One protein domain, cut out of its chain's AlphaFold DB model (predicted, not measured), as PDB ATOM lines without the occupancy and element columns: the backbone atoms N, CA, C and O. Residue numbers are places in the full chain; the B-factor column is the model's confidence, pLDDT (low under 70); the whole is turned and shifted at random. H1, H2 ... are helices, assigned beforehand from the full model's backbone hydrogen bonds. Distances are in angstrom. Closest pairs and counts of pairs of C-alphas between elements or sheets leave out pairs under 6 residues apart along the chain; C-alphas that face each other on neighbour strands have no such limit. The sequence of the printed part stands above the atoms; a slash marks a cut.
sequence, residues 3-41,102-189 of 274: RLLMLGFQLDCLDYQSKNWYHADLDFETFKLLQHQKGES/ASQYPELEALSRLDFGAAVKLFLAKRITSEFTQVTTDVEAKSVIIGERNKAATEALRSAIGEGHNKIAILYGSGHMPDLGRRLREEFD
ATOM      1  N   ARG A   3      41.815  87.613 104.251       68.44
ATOM      2  CA  ARG A   3      40.952  87.614 103.045       68.44
ATOM      3  C   ARG A   3      39.491  87.235 103.318       68.44
ATOM      4  O   ARG A   3      38.603  87.843 102.739       68.44
ATOM      5  N   LEU A   4      39.245  86.270 104.210       64.81
ATOM      6  CA  LEU A   4      37.891  85.843 104.597       64.81
ATOM      7  C   LEU A   4      37.133  86.973 105.309       64.81
ATOM      8  O   LEU A   4      35.930  87.123 105.137       64.81
ATOM      9  N   LEU A   5      37.855  87.793 106.075       68.12
ATOM     10  CA  LEU A   5      37.311  88.956 106.774       68.12
ATOM     11  C   LEU A   5      37.343  90.239 105.935       68.12
ATOM     12  O   LEU A   5      36.870  91.276 106.398       68.12
ATOM     13  N   MET A   6      37.870  90.180 104.706       70.00
ATOM     14  CA  MET A   6      38.162  91.349 103.869       70.00
ATOM     15  C   MET A   6      39.050  92.386 104.584       70.00
ATOM     16  O   MET A   6      38.818  93.587 104.482       70.00
ATOM     17  N   LEU A   7      40.051  91.913 105.328       75.75
ATOM     18  CA  LEU A   7      41.057  92.724 106.017       75.75
ATOM     19  C   LEU A   7      42.429  92.563 105.340       75.75
ATOM     20  O   LEU A   7      42.693  91.539 104.703       75.75
ATOM     21  N   GLY A   8      43.297  93.564 105.493       79.38
ATOM     22  CA  GLY A   8      44.708  93.506 105.089       79.38
ATOM     23  C   GLY A   8      45.605  93.007 106.222       79.38
ATOM     24  O   GLY A   8      45.260  93.156 107.397       79.38
ATOM     25  N   PHE A   9      46.753  92.410 105.889       82.81
ATOM     26  CA  PHE A   9      47.784  92.156 106.894       82.81
ATOM     27  C   PHE A   9      48.528  93.452 107.203       82.81
ATOM     28  O   PHE A   9      48.861  94.225 106.313       82.81
ATOM     29  N   GLN A  10      48.829  93.665 108.478       86.44
ATOM     30  CA  GLN A  10      49.509  94.864 108.959       86.44
ATOM     31  C   GLN A  10      50.844  95.128 108.244       86.44
ATOM     32  O   GLN A  10      51.111  96.264 107.871       86.44
ATOM     33  N   LEU A  11      51.643  94.080 108.004       85.94
ATOM     34  CA  LEU A  11      52.929  94.173 107.298       85.94
ATOM     35  C   LEU A  11      52.785  94.534 105.811       85.94
ATOM     36  O   LEU A  11      53.722  95.067 105.231       85.94
ATOM     37  N   ASP A  12      51.624  94.273 105.209       88.75
ATOM     38  CA  ASP A  12      51.351  94.634 103.814       88.75
ATOM     39  C   ASP A  12      50.866  96.088 103.695       88.75
ATOM     40  O   ASP A  12      50.977  96.705 102.636       88.75
ATOM     41  N   CYS A  13      50.275  96.628 104.765       87.81
ATOM     42  CA  CYS A  13      49.621  97.936 104.760       87.81
ATOM     43  C   CYS A  13      50.458  99.055 105.396       87.81
ATOM     44  O   CYS A  13      50.167 100.225 105.146       87.81
ATOM     45  N   LEU A  14      51.450  98.728 106.227       88.62
ATOM     46  CA  LEU A  14      52.285  99.705 106.928       88.62
ATOM     47  C   LEU A  14      53.738  99.634 106.455       88.62
ATOM     48  O   LEU A  14      54.353  98.571 106.457       88.62
ATOM     49  N   ASP A  15      54.301 100.793 106.111       89.69
ATOM     50  CA  ASP A  15      55.717 100.927 105.768       89.69
ATOM     51  C   ASP A  15      56.579 101.130 107.024       89.69
ATOM     52  O   ASP A  15      56.874 102.257 107.443       89.69
ATOM     53  N   TYR A  16      57.005 100.004 107.596       87.88
ATOM     54  CA  TYR A  16      57.922  99.937 108.735       87.88
ATOM     55  C   TYR A  16      59.339 100.440 108.442       87.88
ATOM     56  O   TYR A  16      60.122 100.591 109.377       87.88
ATOM     57  N   GLN A  17      59.698 100.669 107.176       87.62
ATOM     58  CA  GLN A  17      61.032 101.143 106.801       87.62
ATOM     59  C   GLN A  17      61.117 102.671 106.751       87.62
ATOM     60  O   GLN A  17      62.209 103.227 106.616       87.62
ATOM     61  N   SER A  18      59.986 103.372 106.859       89.00
ATOM     62  CA  SER A  18      59.991 104.831 106.849       89.00
ATOM     63  C   SER A  18      60.707 105.407 108.083       89.00
ATOM     64  O   SER A  18      60.679 104.845 109.175       89.00
ATOM     65  N   LYS A  19      61.370 106.560 107.905       87.62
ATOM     66  CA  LYS A  19      62.371 107.133 108.834       87.62
ATOM     67  C   LYS A  19      61.920 107.296 110.297       87.62
ATOM     68  O   LYS A  19      62.766 107.368 111.180       87.62
ATOM     69  N   ASN A  20      60.616 107.394 110.544       87.69
ATOM     70  CA  ASN A  20      60.057 107.646 111.874       87.69
ATOM     71  C   ASN A  20      59.543 106.373 112.566       87.69
ATOM     72  O   ASN A  20      58.951 106.477 113.639       87.69
ATOM     73  N   TRP A  21      59.731 105.191 111.970       90.81
ATOM     74  CA  TRP A  21      59.473 103.927 112.653       90.81
ATOM     75  C   TRP A  21      60.701 103.472 113.414       90.81
ATOM     76  O   TRP A  21      61.822 103.486 112.910       90.81
ATOM     77  N   TYR A  22      60.449 103.017 114.631       89.75
ATOM     78  CA  TYR A  22      61.443 102.410 115.486       89.75
ATOM     79  C   TYR A  22      60.895 101.080 115.993       89.75
ATOM     80  O   TYR A  22      59.737 100.997 116.410       89.75
ATOM     81  N   HIS A  23      61.708 100.026 115.927       91.62
ATOM     82  CA  HIS A  23      61.319  98.726 116.456       91.62
ATOM     83  C   HIS A  23      61.443  98.742 117.983       91.62
ATOM     84  O   HIS A  23      62.543  98.729 118.526       91.62
ATOM     85  N   ALA A  24      60.299  98.797 118.656       93.81
ATOM     86  CA  ALA A  24      60.176  98.880 120.109       93.81
ATOM     87  C   ALA A  24      59.632  97.565 120.699       93.81
ATOM     88  O   ALA A  24      58.708  97.577 121.506       93.81
ATOM     89  N   ASP A  25      60.148  96.431 120.232       94.38
ATOM     90  CA  ASP A  25      59.719  95.094 120.648       94.38
ATOM     91  C   ASP A  25      60.946  94.178 120.785       94.38
ATOM     92  O   ASP A  25      62.079  94.583 120.513       94.38
ATOM     93  N   LEU A  26      60.723  92.951 121.246       94.38
ATOM     94  CA  LEU A  26      61.750  91.922 121.311       94.38
ATOM     95  C   LEU A  26      62.093  91.418 119.908       94.38
ATOM     96  O   LEU A  26      61.205  91.120 119.104       94.38
ATOM     97  N   ASP A  27      63.385  91.225 119.647       93.25
ATOM     98  CA  ASP A  27      63.802  90.439 118.493       93.25
ATOM     99  C   ASP A  27      63.385  88.969 118.668       93.25
ATOM    100  O   ASP A  27      63.153  88.475 119.776       93.25
ATOM    101  N   PHE A  28      63.284  88.258 117.548       91.75
ATOM    102  CA  PHE A  28      62.774  86.892 117.526       91.75
ATOM    103  C   PHE A  28      63.596  85.916 118.385       91.75
ATOM    104  O   PHE A  28      63.016  85.042 119.035       91.75
ATOM    105  N   GLU A  29      64.922  86.061 118.418       95.25
ATOM    106  CA  GLU A  29      65.795  85.156 119.169       95.25
ATOM    107  C   GLU A  29      65.664  85.404 120.673       95.25
ATOM    108  O   GLU A  29      65.482  84.457 121.442       95.25
ATOM    109  N   THR A  30      65.651  86.672 121.094       93.75
ATOM    110  CA  THR A  30      65.395  87.042 122.493       93.75
ATOM    111  C   THR A  30      64.002  86.602 122.937       93.75
ATOM    112  O   THR A  30      63.857  86.021 124.013       93.75
ATOM    113  N   PHE A  31      62.977  86.810 122.104       94.00
ATOM    114  CA  PHE A  31      61.613  86.363 122.391       94.00
ATOM    115  C   PHE A  31      61.555  84.849 122.633       94.00
ATOM    116  O   PHE A  31      61.028  84.397 123.652       94.00
ATOM    117  N   LYS A  32      62.158  84.060 121.738       94.00
ATOM    118  CA  LYS A  32      62.195  82.596 121.848       94.00
ATOM    119  C   LYS A  32      62.985  82.127 123.072       94.00
ATOM    120  O   LYS A  32      62.566  81.187 123.751       94.00
ATOM    121  N   LEU A  33      64.109  82.779 123.367       95.56
ATOM    122  CA  LEU A  33      64.917  82.494 124.550       95.56
ATOM    123  C   LEU A  33      64.111  82.723 125.833       95.56
ATOM    124  O   LEU A  33      64.084  81.847 126.697       95.56
ATOM    125  N   LEU A  34      63.427  83.865 125.943       94.06
ATOM    126  CA  LEU A  34      62.604  84.199 127.104       94.06
ATOM    127  C   LEU A  34      61.423  83.238 127.258       94.06
ATOM    128  O   LEU A  34      61.159  82.787 128.373       94.06
ATOM    129  N   GLN A  35      60.757  82.862 126.158       93.75
ATOM    130  CA  GLN A  35      59.703  81.841 126.185       93.75
ATOM    131  C   GLN A  35      60.227  80.512 126.739       93.75
ATOM    132  O   GLN A  35      59.621  79.940 127.642       93.75
ATOM    133  N   HIS A  36      61.391  80.054 126.271       93.00
ATOM    134  CA  HIS A  36      61.999  78.820 126.769       93.00
ATOM    135  C   HIS A  36      62.406  78.927 128.247       93.00
ATOM    136  O   HIS A  36      62.188  77.994 129.015       93.00
ATOM    137  N   GLN A  37      62.986  80.055 128.666       92.62
ATOM    138  CA  GLN A  37      63.393  80.279 130.057       92.62
ATOM    139  C   GLN A  37      62.204  80.311 131.022       92.62
ATOM    140  O   GLN A  37      62.315  79.789 132.130       92.62
ATOM    141  N   LYS A  38      61.075  80.895 130.607       90.88
ATOM    142  CA  LYS A  38      59.845  80.935 131.411       90.88
ATOM    143  C   LYS A  38      58.956  79.697 131.240       90.88
ATOM    144  O   LYS A  38      57.944  79.597 131.926       90.88
ATOM    145  N   GLY A  39      59.313  78.762 130.355       90.62
ATOM    146  CA  GLY A  39      58.477  77.601 130.030       90.62
ATOM    147  C   GLY A  39      57.135  77.981 129.391       90.62
ATOM    148  O   GLY A  39      56.163  77.242 129.517       90.62
ATOM    149  N   GLU A  40      57.070  79.138 128.734       90.38
ATOM    150  CA  GLU A  40      55.843  79.713 128.190       90.38
ATOM    151  C   GLU A  40      55.672  79.371 126.708       90.38
ATOM    152  O   GLU A  40      56.606  79.425 125.908       90.38
ATOM    153  N   SER A  41      54.437  79.071 126.321       89.88
ATOM    154  CA  SER A  41      53.998  78.902 124.941       89.88
ATOM    155  C   SER A  41      52.682  79.649 124.713       89.88
ATOM    156  O   SER A  41      51.988  80.015 125.660       89.88
ATOM    157  N   ALA A 102      15.164  88.240 118.176       38.97
ATOM    158  CA  ALA A 102      16.049  88.186 117.003       38.97
ATOM    159  C   ALA A 102      17.056  89.365 116.983       38.97
ATOM    160  O   ALA A 102      18.126  89.262 116.399       38.97
ATOM    161  N   SER A 103      16.761  90.454 117.707       48.31
ATOM    162  CA  SER A 103      17.636  91.613 117.902       48.31
ATOM    163  C   SER A 103      18.813  91.403 118.869       48.31
ATOM    164  O   SER A 103      19.622  92.316 119.014       48.31
ATOM    165  N   GLN A 104      18.908  90.271 119.578       53.19
ATOM    166  CA  GLN A 104      19.907  90.071 120.645       53.19
ATOM    167  C   GLN A 104      21.141  89.265 120.191       53.19
ATOM    168  O   GLN A 104      22.196  89.350 120.824       53.19
ATOM    169  N   TYR A 105      21.063  88.579 119.043       59.84
ATOM    170  CA  TYR A 105      22.144  87.737 118.502       59.84
ATOM    171  C   TYR A 105      22.354  87.971 116.992       59.84
ATOM    172  O   TYR A 105      22.006  87.119 116.169       59.84
ATOM    173  N   PRO A 106      22.925  89.129 116.607       68.50
ATOM    174  CA  PRO A 106      23.088  89.512 115.203       68.50
ATOM    175  C   PRO A 106      23.990  88.548 114.406       68.50
ATOM    176  O   PRO A 106      23.862  88.441 113.188       68.50
ATOM    177  N   GLU A 107      24.889  87.811 115.062       70.56
ATOM    178  CA  GLU A 107      25.739  86.792 114.437       70.56
ATOM    179  C   GLU A 107      24.943  85.588 113.917       70.56
ATOM    180  O   GLU A 107      25.200  85.119 112.807       70.56
ATOM    181  N   LEU A 108      23.942  85.124 114.672       63.91
ATOM    182  CA  LEU A 108      23.069  84.024 114.256       63.91
ATOM    183  C   LEU A 108      22.156  84.471 113.119       63.91
ATOM    184  O   LEU A 108      21.926  83.723 112.169       63.91
ATOM    185  N   GLU A 109      21.694  85.720 113.175       67.38
ATOM    186  CA  GLU A 109      20.952  86.324 112.079       67.38
ATOM    187  C   GLU A 109      21.802  86.378 110.799       67.38
ATOM    188  O   GLU A 109      21.336  85.947 109.741       67.38
ATOM    189  N   ALA A 110      23.059  86.819 110.886       69.19
ATOM    190  CA  ALA A 110      23.984  86.842 109.754       69.19
ATOM    191  C   ALA A 110      24.266  85.433 109.192       69.19
ATOM    192  O   ALA A 110      24.200  85.241 107.974       69.19
ATOM    193  N   LEU A 111      24.480  84.428 110.053       65.25
ATOM    194  CA  LEU A 111      24.623  83.023 109.634       65.25
ATOM    195  C   LEU A 111      23.366  82.499 108.937       65.25
ATOM    196  O   LEU A 111      23.466  81.838 107.904       65.25
ATOM    197  N   SER A 112      22.181  82.828 109.455       60.94
ATOM    198  CA  SER A 112      20.902  82.424 108.854       60.94
ATOM    199  C   SER A 112      20.686  83.021 107.459       60.94
ATOM    200  O   SER A 112      19.975  82.450 106.633       60.94
ATOM    201  N   ARG A 113      21.330  84.160 107.174       65.19
ATOM    202  CA  ARG A 113      21.345  84.818 105.860       65.19
ATOM    203  C   ARG A 113      22.499  84.348 104.967       65.19
ATOM    204  O   ARG A 113      22.637  84.858 103.860       65.19
ATOM    205  N   LEU A 114      23.299  83.379 105.426       63.41
ATOM    206  CA  LEU A 114      24.522  82.893 104.775       63.41
ATOM    207  C   LEU A 114      25.591  83.984 104.577       63.41
ATOM    208  O   LEU A 114      26.501  83.825 103.761       63.41
ATOM    209  N   ASP A 115      25.521  85.077 105.342       71.31
ATOM    210  CA  ASP A 115      26.565  86.101 105.379       71.31
ATOM    211  C   ASP A 115      27.613  85.721 106.432       71.31
ATOM    212  O   ASP A 115      27.695  86.279 107.531       71.31
ATOM    213  N   PHE A 116      28.421  84.714 106.094       71.19
ATOM    214  CA  PHE A 116      29.498  84.224 106.956       71.19
ATOM    215  C   PHE A 116      30.521  85.319 107.285       71.19
ATOM    216  O   PHE A 116      31.088  85.326 108.375       71.19
ATOM    217  N   GLY A 117      30.742  86.269 106.370       72.88
ATOM    218  CA  GLY A 117      31.645  87.395 106.596       72.88
ATOM    219  C   GLY A 117      31.141  88.309 107.710       72.88
ATOM    220  O   GLY A 117      31.894  88.625 108.633       72.88
ATOM    221  N   ALA A 118      29.866  88.703 107.658       77.56
ATOM    222  CA  ALA A 118      29.229  89.484 108.715       77.56
ATOM    223  C   ALA A 118      29.157  88.708 110.037       77.56
ATOM    224  O   ALA A 118      29.489  89.265 111.083       77.56
ATOM    225  N   ALA A 119      28.803  87.420 109.992       74.75
ATOM    226  CA  ALA A 119      28.727  86.572 111.178       74.75
ATOM    227  C   ALA A 119      30.067  86.469 111.915       74.75
ATOM    228  O   ALA A 119      30.128  86.708 113.121       74.75
ATOM    229  N   VAL A 120      31.157  86.175 111.197       74.50
ATOM    230  CA  VAL A 120      32.488  86.066 111.815       74.50
ATOM    231  C   VAL A 120      32.968  87.428 112.321       74.50
ATOM    232  O   VAL A 120      33.559  87.492 113.396       74.50
ATOM    233  N   LYS A 121      32.684  88.531 111.613       78.56
ATOM    234  CA  LYS A 121      33.002  89.891 112.093       78.56
ATOM    235  C   LYS A 121      32.260  90.241 113.384       78.56
ATOM    236  O   LYS A 121      32.871  90.813 114.282       78.56
ATOM    237  N   LEU A 122      30.974  89.899 113.487       77.81
ATOM    238  CA  LEU A 122      30.166  90.110 114.695       77.81
ATOM    239  C   LEU A 122      30.668  89.259 115.861       77.81
ATOM    240  O   LEU A 122      30.865  89.778 116.958       77.81
ATOM    241  N   PHE A 123      30.929  87.976 115.606       76.88
ATOM    242  CA  PHE A 123      31.481  87.060 116.598       76.88
ATOM    243  C   PHE A 123      32.833  87.554 117.131       76.88
ATOM    244  O   PHE A 123      33.030  87.664 118.340       76.88
ATOM    245  N   LEU A 124      33.746  87.922 116.227       75.38
ATOM    246  CA  LEU A 124      35.065  88.433 116.585       75.38
ATOM    247  C   LEU A 124      34.970  89.753 117.361       75.38
ATOM    248  O   LEU A 124      35.658  89.912 118.365       75.38
ATOM    249  N   ALA A 125      34.101  90.676 116.934       76.12
ATOM    250  CA  ALA A 125      33.876  91.937 117.638       76.12
ATOM    251  C   ALA A 125      33.408  91.696 119.080       76.12
ATOM    252  O   ALA A 125      34.004  92.245 120.004       76.12
ATOM    253  N   LYS A 126      32.407  90.823 119.278       72.88
ATOM    254  CA  LYS A 126      31.923  90.451 120.616       72.88
ATOM    255  C   LYS A 126      33.046  89.885 121.482       72.88
ATOM    256  O   LYS A 126      33.225  90.356 122.604       72.88
ATOM    257  N   ARG A 127      33.837  88.946 120.947       67.12
ATOM    258  CA  ARG A 127      34.925  88.297 121.694       67.12
ATOM    259  C   ARG A 127      36.012  89.285 122.123       67.12
ATOM    260  O   ARG A 127      36.385  89.305 123.292       67.12
ATOM    261  N   ILE A 128      36.449  90.157 121.212       67.88
ATOM    262  CA  ILE A 128      37.446  91.198 121.514       67.88
ATOM    263  C   ILE A 128      36.906  92.189 122.553       67.88
ATOM    264  O   ILE A 128      37.662  92.676 123.380       67.88
ATOM    265  N   THR A 129      35.610  92.497 122.569       65.44
ATOM    266  CA  THR A 129      35.067  93.415 123.586       65.44
ATOM    267  C   THR A 129      34.835  92.767 124.951       65.44
ATOM    268  O   THR A 129      34.859  93.473 125.954       65.44
ATOM    269  N   SER A 130      34.606  91.449 125.013       58.97
ATOM    270  CA  SER A 130      34.280  90.750 126.263       58.97
ATOM    271  C   SER A 130      35.500  90.289 127.063       58.97
ATOM    272  O   SER A 130      35.409  90.195 128.281       58.97
ATOM    273  N   GLU A 131      36.621  89.970 126.405       55.12
ATOM    274  CA  GLU A 131      37.796  89.373 127.073       55.12
ATOM    275  C   GLU A 131      38.796  90.395 127.634       55.12
ATOM    276  O   GLU A 131      39.630  90.048 128.461       55.12
ATOM    277  N   PHE A 132      38.692  91.672 127.257       53.22
ATOM    278  CA  PHE A 132      39.615  92.728 127.691       53.22
ATOM    279  C   PHE A 132      39.198  93.374 129.018       53.22
ATOM    280  O   PHE A 132      38.961  94.581 129.096       53.22
ATOM    281  N   THR A 133      39.072  92.564 130.069       54.62
ATOM    282  CA  THR A 133      38.739  93.058 131.414       54.62
ATOM    283  C   THR A 133      39.985  93.224 132.278       54.62
ATOM    284  O   THR A 133      40.993  92.557 132.098       54.62
ATOM    285  N   GLN A 134      39.903  94.116 133.264       56.41
ATOM    286  CA  GLN A 134      40.992  94.496 134.170       56.41
ATOM    287  C   GLN A 134      41.578  93.328 134.995       56.41
ATOM    288  O   GLN A 134      42.590  93.504 135.658       56.41
ATOM    289  N   VAL A 135      40.949  92.148 134.966       60.44
ATOM    290  CA  VAL A 135      41.315  90.972 135.769       60.44
ATOM    291  C   VAL A 135      42.494  90.190 135.172       60.44
ATOM    292  O   VAL A 135      43.163  89.444 135.882       60.44
ATOM    293  N   THR A 136      42.816  90.385 133.890       66.31
ATOM    294  CA  THR A 136      43.899  89.659 133.202       66.31
ATOM    295  C   THR A 136      45.276  90.313 133.339       66.31
ATOM    296  O   THR A 136      46.285  89.688 133.001       66.31
ATOM    297  N   THR A 137      45.356  91.533 133.886       67.75
ATOM    298  CA  THR A 137      46.575  92.365 133.889       67.75
ATOM    299  C   THR A 137      47.788  91.675 134.504       67.75
ATOM    300  O   THR A 137      48.901  91.851 134.015       67.75
ATOM    301  N   ASP A 138      47.599  90.880 135.556       75.19
ATOM    302  CA  ASP A 138      48.707  90.243 136.277       75.19
ATOM    303  C   ASP A 138      49.314  89.065 135.509       75.19
ATOM    304  O   ASP A 138      50.526  88.836 135.573       75.19
ATOM    305  N   VAL A 139      48.485  88.321 134.775       77.50
ATOM    306  CA  VAL A 139      48.937  87.221 133.912       77.50
ATOM    307  C   VAL A 139      49.623  87.796 132.674       77.50
ATOM    308  O   VAL A 139      50.720  87.368 132.312       77.50
ATOM    309  N   GLU A 140      49.038  88.842 132.085       79.31
ATOM    310  CA  GLU A 140      49.626  89.562 130.954       79.31
ATOM    311  C   GLU A 140      51.000  90.144 131.314       79.31
ATOM    312  O   GLU A 140      51.973  89.906 130.595       79.31
ATOM    313  N   ALA A 141      51.116  90.825 132.459       79.94
ATOM    314  CA  ALA A 141      52.352  91.465 132.912       79.94
ATOM    315  C   ALA A 141      53.507  90.480 133.159       79.94
ATOM    316  O   ALA A 141      54.674  90.840 132.992       79.94
ATOM    317  N   LYS A 142      53.200  89.243 133.572       86.06
ATOM    318  CA  LYS A 142      54.208  88.201 133.840       86.06
ATOM    319  C   LYS A 142      54.630  87.440 132.583       86.06
ATOM    320  O   LYS A 142      55.738  86.890 132.563       86.06
ATOM    321  N   SER A 143      53.779  87.430 131.559       90.31
ATOM    322  CA  SER A 143      54.001  86.701 130.310       90.31
ATOM    323  C   SER A 143      55.144  87.279 129.466       90.31
ATOM    324  O   SER A 143      55.459  88.471 129.518       90.31
ATOM    325  N   VAL A 144      55.762  86.438 128.644       90.69
ATOM    326  CA  VAL A 144      56.656  86.846 127.555       90.69
ATOM    327  C   VAL A 144      55.839  87.357 126.371       90.69
ATOM    328  O   VAL A 144      56.263  88.294 125.698       90.69
ATOM    329  N   ILE A 145      54.657  86.778 126.126       88.44
ATOM    330  CA  ILE A 145      53.793  87.143 124.992       88.44
ATOM    331  C   ILE A 145      53.307  88.597 125.068       88.44
ATOM    332  O   ILE A 145      53.103  89.205 124.012       88.44
ATOM    333  N   ILE A 146      53.164  89.167 126.270       91.19
ATOM    334  CA  ILE A 146      52.749  90.566 126.469       91.19
ATOM    335  C   ILE A 146      53.730  91.326 127.365       91.19
ATOM    336  O   ILE A 146      54.275  92.339 126.934       91.19
ATOM    337  N   GLY A 147      53.988  90.852 128.584       92.88
ATOM    338  CA  GLY A 147      54.710  91.603 129.615       92.88
ATOM    339  C   GLY A 147      56.151  91.972 129.254       92.88
ATOM    340  O   GLY A 147      56.531  93.140 129.357       92.88
ATOM    341  N   GLU A 148      56.955  91.010 128.790       95.50
ATOM    342  CA  GLU A 148      58.343  91.290 128.364       95.50
ATOM    343  C   GLU A 148      58.400  92.175 127.107       95.50
ATOM    344  O   GLU A 148      59.287  93.019 126.977       95.50
ATOM    345  N   ARG A 149      57.419  92.045 126.210       95.75
ATOM    346  CA  ARG A 149      57.305  92.889 125.009       95.75
ATOM    347  C   ARG A 149      56.912  94.320 125.356       95.75
ATOM    348  O   ARG A 149      57.514  95.267 124.864       95.75
ATOM    349  N   ASN A 150      55.970  94.489 126.279       96.06
ATOM    350  CA  ASN A 150      55.606  95.798 126.813       96.06
ATOM    351  C   ASN A 150      56.780  96.459 127.531       96.06
ATOM    352  O   ASN A 150      56.975  97.661 127.380       96.06
ATOM    353  N   LYS A 151      57.590  95.686 128.261       96.19
ATOM    354  CA  LYS A 151      58.817  96.185 128.891       96.19
ATOM    355  C   LYS A 151      59.822  96.708 127.857       96.19
ATOM    356  O   LYS A 151      60.390  97.779 128.061       96.19
ATOM    357  N   ALA A 152      60.021  95.993 126.748       96.44
ATOM    358  CA  ALA A 152      60.853  96.477 125.644       96.44
ATOM    359  C   ALA A 152      60.294  97.782 125.043       96.44
ATOM    360  O   ALA A 152      61.040  98.741 124.834       96.44
ATOM    361  N   ALA A 153      58.973  97.859 124.855       96.94
ATOM    362  CA  ALA A 153      58.310  99.054 124.343       96.94
ATOM    363  C   ALA A 153      58.448 100.266 125.281       96.94
ATOM    364  O   ALA A 153      58.693 101.382 124.818       96.94
ATOM    365  N   THR A 154      58.332 100.074 126.598       96.88
ATOM    366  CA  THR A 154      58.502 101.161 127.571       96.88
ATOM    367  C   THR A 154      59.956 101.606 127.705       96.88
ATOM    368  O   THR A 154      60.205 102.794 127.894       96.88
ATOM    369  N   GLU A 155      60.932 100.710 127.544       96.75
ATOM    370  CA  GLU A 155      62.351 101.095 127.497       96.75
ATOM    371  C   GLU A 155      62.667 101.950 126.257       96.75
ATOM    372  O   GLU A 155      63.341 102.981 126.346       96.75
ATOM    373  N   ALA A 156      62.100 101.583 125.103       96.19
ATOM    374  CA  ALA A 156      62.190 102.390 123.890       96.19
ATOM    375  C   ALA A 156      61.512 103.762 124.063       96.19
ATOM    376  O   ALA A 156      62.070 104.781 123.658       96.19
ATOM    377  N   LEU A 157      60.346 103.810 124.718       96.81
ATOM    378  CA  LEU A 157      59.671 105.066 125.061       96.81
ATOM    379  C   LEU A 157      60.549 105.949 125.959       96.81
ATOM    380  O   LEU A 157      60.697 107.140 125.687       96.81
ATOM    381  N   ARG A 158      61.151 105.374 127.007       96.75
ATOM    382  CA  ARG A 158      62.059 106.083 127.920       96.75
ATOM    383  C   ARG A 158      63.246 106.679 127.171       96.75
ATOM    384  O   ARG A 158      63.560 107.850 127.380       96.75
ATOM    385  N   SER A 159      63.845 105.901 126.274       95.81
ATOM    386  CA  SER A 159      64.945 106.354 125.419       95.81
ATOM    387  C   SER A 159      64.513 107.510 124.514       95.81
ATOM    388  O   SER A 159      65.160 108.554 124.504       95.81
ATOM    389  N   ALA A 160      63.365 107.388 123.842       95.50
ATOM    390  CA  ALA A 160      62.849 108.436 122.963       95.50
ATOM    391  C   ALA A 160      62.534 109.748 123.712       95.50
ATOM    392  O   ALA A 160      62.834 110.837 123.220       95.50
ATOM    393  N   ILE A 161      61.977 109.669 124.925       95.81
ATOM    394  CA  ILE A 161      61.778 110.851 125.779       95.81
ATOM    395  C   ILE A 161      63.133 111.461 126.175       95.81
ATOM    396  O   ILE A 161      63.289 112.680 126.130       95.81
ATOM    397  N   GLY A 162      64.119 110.628 126.526       96.12
ATOM    398  CA  GLY A 162      65.476 111.063 126.876       96.12
ATOM    399  C   GLY A 162      66.219 111.761 125.732       96.12
ATOM    400  O   GLY A 162      66.978 112.698 125.974       96.12
ATOM    401  N   GLU A 163      65.948 111.371 124.488       95.50
ATOM    402  CA  GLU A 163      66.438 112.040 123.274       95.50
ATOM    403  C   GLU A 163      65.721 113.372 122.971       95.50
ATOM    404  O   GLU A 163      66.128 114.105 122.068       95.50
ATOM    405  N   GLY A 164      64.675 113.716 123.729       96.19
ATOM    406  CA  GLY A 164      63.934 114.971 123.599       96.19
ATOM    407  C   GLY A 164      62.712 114.907 122.678       96.19
ATOM    408  O   GLY A 164      62.139 115.954 122.358       96.19
ATOM    409  N   HIS A 165      62.276 113.716 122.253       94.94
ATOM    410  CA  HIS A 165      61.056 113.576 121.454       94.94
ATOM    411  C   HIS A 165      59.818 113.833 122.320       94.94
ATOM    412  O   HIS A 165      59.620 113.209 123.358       94.94
ATOM    413  N   ASN A 166      58.945 114.740 121.874       92.38
ATOM    414  CA  ASN A 166      57.726 115.132 122.599       92.38
ATOM    415  C   ASN A 166      56.422 114.657 121.934       92.38
ATOM    416  O   ASN A 166      55.335 114.876 122.468       92.38
ATOM    417  N   LYS A 167      56.519 114.026 120.759       94.06
ATOM    418  CA  LYS A 167      55.396 113.459 120.004       94.06
ATOM    419  C   LYS A 167      55.746 112.033 119.619       94.06
ATOM    420  O   LYS A 167      56.424 111.807 118.621       94.06
ATOM    421  N   ILE A 168      55.290 111.089 120.431       95.06
ATOM    422  CA  ILE A 168      55.615 109.671 120.299       95.06
ATOM    423  C   ILE A 168      54.304 108.914 120.118       95.06
ATOM    424  O   ILE A 168      53.361 109.108 120.885       95.06
ATOM    425  N   ALA A 169      54.242 108.068 119.094       94.19
ATOM    426  CA  ALA A 169      53.130 107.156 118.874       94.19
ATOM    427  C   ALA A 169      53.617 105.723 119.098       94.19
ATOM    428  O   ALA A 169      54.611 105.309 118.507       94.19
ATOM    429  N   ILE A 170      52.908 104.972 119.940       93.94
ATOM    430  CA  ILE A 170      53.151 103.543 120.146       93.94
ATOM    431  C   ILE A 170      52.046 102.793 119.410       93.94
ATOM    432  O   ILE A 170      50.867 102.965 119.717       93.94
ATOM    433  N   LEU A 171      52.423 101.966 118.436       92.62
ATOM    434  CA  LEU A 171      51.500 101.038 117.793       92.62
ATOM    435  C   LEU A 171      51.466  99.736 118.598       92.62
ATOM    436  O   LEU A 171      52.495  99.086 118.753       92.62
ATOM    437  N   TYR A 172      50.288  99.340 119.072       91.75
ATOM    438  CA  TYR A 172      50.105  98.140 119.887       91.75
ATOM    439  C   TYR A 172      48.819  97.397 119.498       91.75
ATOM    440  O   TYR A 172      47.862  97.993 118.999       91.75
ATOM    441  N   GLY A 173      48.794  96.081 119.720       86.81
ATOM    442  CA  GLY A 173      47.575  95.270 119.612       86.81
ATOM    443  C   GLY A 173      46.735  95.353 120.889       86.81
ATOM    444  O   GLY A 173      47.287  95.613 121.955       86.81
ATOM    445  N   SER A 174      45.422  95.090 120.817       77.88
ATOM    446  CA  SER A 174      44.503  95.236 121.965       77.88
ATOM    447  C   SER A 174      45.015  94.548 123.237       77.88
ATOM    448  O   SER A 174      44.949  95.153 124.303       77.88
ATOM    449  N   GLY A 175      45.630  93.364 123.074       80.62
ATOM    450  CA  GLY A 175      46.311  92.549 124.098       80.62
ATOM    451  C   GLY A 175      47.187  93.330 125.069       80.62
ATOM    452  O   GLY A 175      47.265  93.010 126.242       80.62
ATOM    453  N   HIS A 176      47.860  94.363 124.576       90.44
ATOM    454  CA  HIS A 176      48.950  95.004 125.298       90.44
ATOM    455  C   HIS A 176      48.494  96.103 126.255       90.44
ATOM    456  O   HIS A 176      49.229  96.422 127.188       90.44
ATOM    457  N   MET A 177      47.327  96.715 126.019       89.38
ATOM    458  CA  MET A 177      46.924  97.935 126.725       89.38
ATOM    459  C   MET A 177      46.720  97.766 128.239       89.38
ATOM    460  O   MET A 177      47.087  98.699 128.953       89.38
ATOM    461  N   PRO A 178      46.180  96.654 128.778       87.56
ATOM    462  CA  PRO A 178      45.983  96.557 130.223       87.56
ATOM    463  C   PRO A 178      47.306  96.660 131.007       87.56
ATOM    464  O   PRO A 178      47.413  97.478 131.925       87.56
ATOM    465  N   ASP A 179      48.347  95.927 130.594       91.00
ATOM    466  CA  ASP A 179      49.696  96.052 131.169       91.00
ATOM    467  C   ASP A 179      50.408  97.358 130.755       91.00
ATOM    468  O   ASP A 179      50.943  98.072 131.608       91.00
ATOM    469  N   LEU A 180      50.380  97.732 129.471       92.88
ATOM    470  CA  LEU A 180      51.060  98.935 128.971       92.88
ATOM    471  C   LEU A 180      50.510 100.211 129.627       92.88
ATOM    472  O   LEU A 180      51.276 101.063 130.064       92.88
ATOM    473  N   GLY A 181      49.189 100.334 129.755       91.94
ATOM    474  CA  GLY A 181      48.528 101.478 130.385       91.94
ATOM    475  C   GLY A 181      48.789 101.579 131.889       91.94
ATOM    476  O   GLY A 181      48.801 102.681 132.445       91.94
ATOM    477  N   ARG A 182      49.035 100.454 132.571       92.06
ATOM    478  CA  ARG A 182      49.539 100.453 133.952       92.06
ATOM    479  C   ARG A 182      50.953 101.039 134.004       92.06
ATOM    480  O   ARG A 182      51.166 101.994 134.744       92.06
ATOM    481  N   ARG A 183      51.873 100.556 133.160       94.81
ATOM    482  CA  ARG A 183      53.262 101.052 133.090       94.81
ATOM    483  C   ARG A 183      53.351 102.529 132.715       94.81
ATOM    484  O   ARG A 183      54.110 103.264 133.330       94.81
ATOM    485  N   LEU A 184      52.553 102.989 131.749       95.38
ATOM    486  CA  LEU A 184      52.513 104.403 131.354       95.38
ATOM    487  C   LEU A 184      52.143 105.318 132.532       95.38
ATOM    488  O   LEU A 184      52.758 106.367 132.703       95.38
ATOM    489  N   ARG A 185      51.195 104.903 133.380       94.88
ATOM    490  CA  ARG A 185      50.818 105.657 134.584       94.88
ATOM    491  C   ARG A 185      51.878 105.561 135.678       94.88
ATOM    492  O   ARG A 185      52.289 106.579 136.213       94.88
ATOM    493  N   GLU A 186      52.315 104.348 136.007       95.19
ATOM    494  CA  GLU A 186      53.199 104.095 137.154       95.19
ATOM    495  C   GLU A 186      54.650 104.538 136.909       95.19
ATOM    496  O   GLU A 186      55.302 105.035 137.823       95.19
ATOM    497  N   GLU A 187      55.168 104.360 135.691       95.94
ATOM    498  CA  GLU A 187      56.584 104.580 135.370       95.94
ATOM    499  C   GLU A 187      56.865 105.920 134.669       95.94
ATOM    500  O   GLU A 187      58.022 106.356 134.644       95.94
ATOM    501  N   PHE A 188      55.844 106.549 134.073       95.69
ATOM    502  CA  PHE A 188      55.978 107.785 133.286       95.69
ATOM    503  C   PHE A 188      55.020 108.906 133.711       95.69
ATOM    504  O   PHE A 188      55.117 109.997 133.153       95.69
ATOM    505  N   ASP A 189      54.110 108.662 134.662       95.69
ATOM    506  CA  ASP A 189      53.068 109.618 135.074       95.69
ATOM    507  C   ASP A 189      52.191 110.096 133.892       95.69
ATOM    508  O   ASP A 189      51.687 111.219 133.850       95.69
TER     509      ASP A 189
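AT A GLANCE: This is residues 3 to 41 and 102 to 189 of the 274 residues of an uncharacterized protein of Cuscuta campestris (UniProt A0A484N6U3). Three helices form a small cluster at one end of a loose model, H5 and H6 meeting at a corner and H7 packing on both, and the helical hairpin of H3 and H4 reaches away from it as an arm. H2 meets the cluster at residue 144 of H6, and residues 7 to 19, which include H1, stick out. The printed part has 127 residues with seven named helices, H1 to H7 in chain order, and no named strand; the class is all helix. It is loose, with a radius of gyration of the C-alphas of 18.5 A, and spans 55 by 34 by 32 A.

IN THESE COORDINATES: H1, residues 10 to 13, begins at C-alpha 10 (49.509, 94.864, 108.959). H2 is residues 28 to 38, 15.4 A long, and H3 is residues 106 to 112. H4, residues 116 to 131, is 22.4 A long; H5 is residues 134 to 142. H6, residues 144 to 162, measures 25.8 A. H7, residues 174 to 188, measures 20.4 A and ends at C-alpha 188 (55.978, 107.785, 133.286).

HOW THE PARTS SIT: H6 is the hub. It touches H7 at a steep tilt of 43 degrees, the same way, the closest C-alphas, of Asn 150 and Leu 180, being 5.9 A apart. H5 and H6 touch only at the corner, closest at C-alphas 141 and 147, 4.1 A. H5 touches H7 about perpendicular, 79 degrees, closest at C-alphas 137 and 179, 5.5 A. H6 touches H2 with residue 144 alone, 6.0 A from C-alpha 35. H3 and H4 form a hairpin, closest at C-alphas 107 and 119, 4.4 A. H1 touches no helix. Every O i to N i+4 pair is within hydrogen-bond range in H2, H3 and H4, against 3 of 5 in H5, 13 of 15 in H6 and 9 of 11 in H7; H1 is too short for such a pair.

THE WHOLE: The farthest C-alphas, of Ser 112 and Glu 163, are 56.2 A apart. Residues 42 to 101 are not printed, a gap of 39.9 A between C-alphas 41 and 102. The links H1 to H2 and H6 to H7 are long. pLDDT is under 70 at residues 3 to 5, 102 to 106, 108 to 114 and 127 to 137.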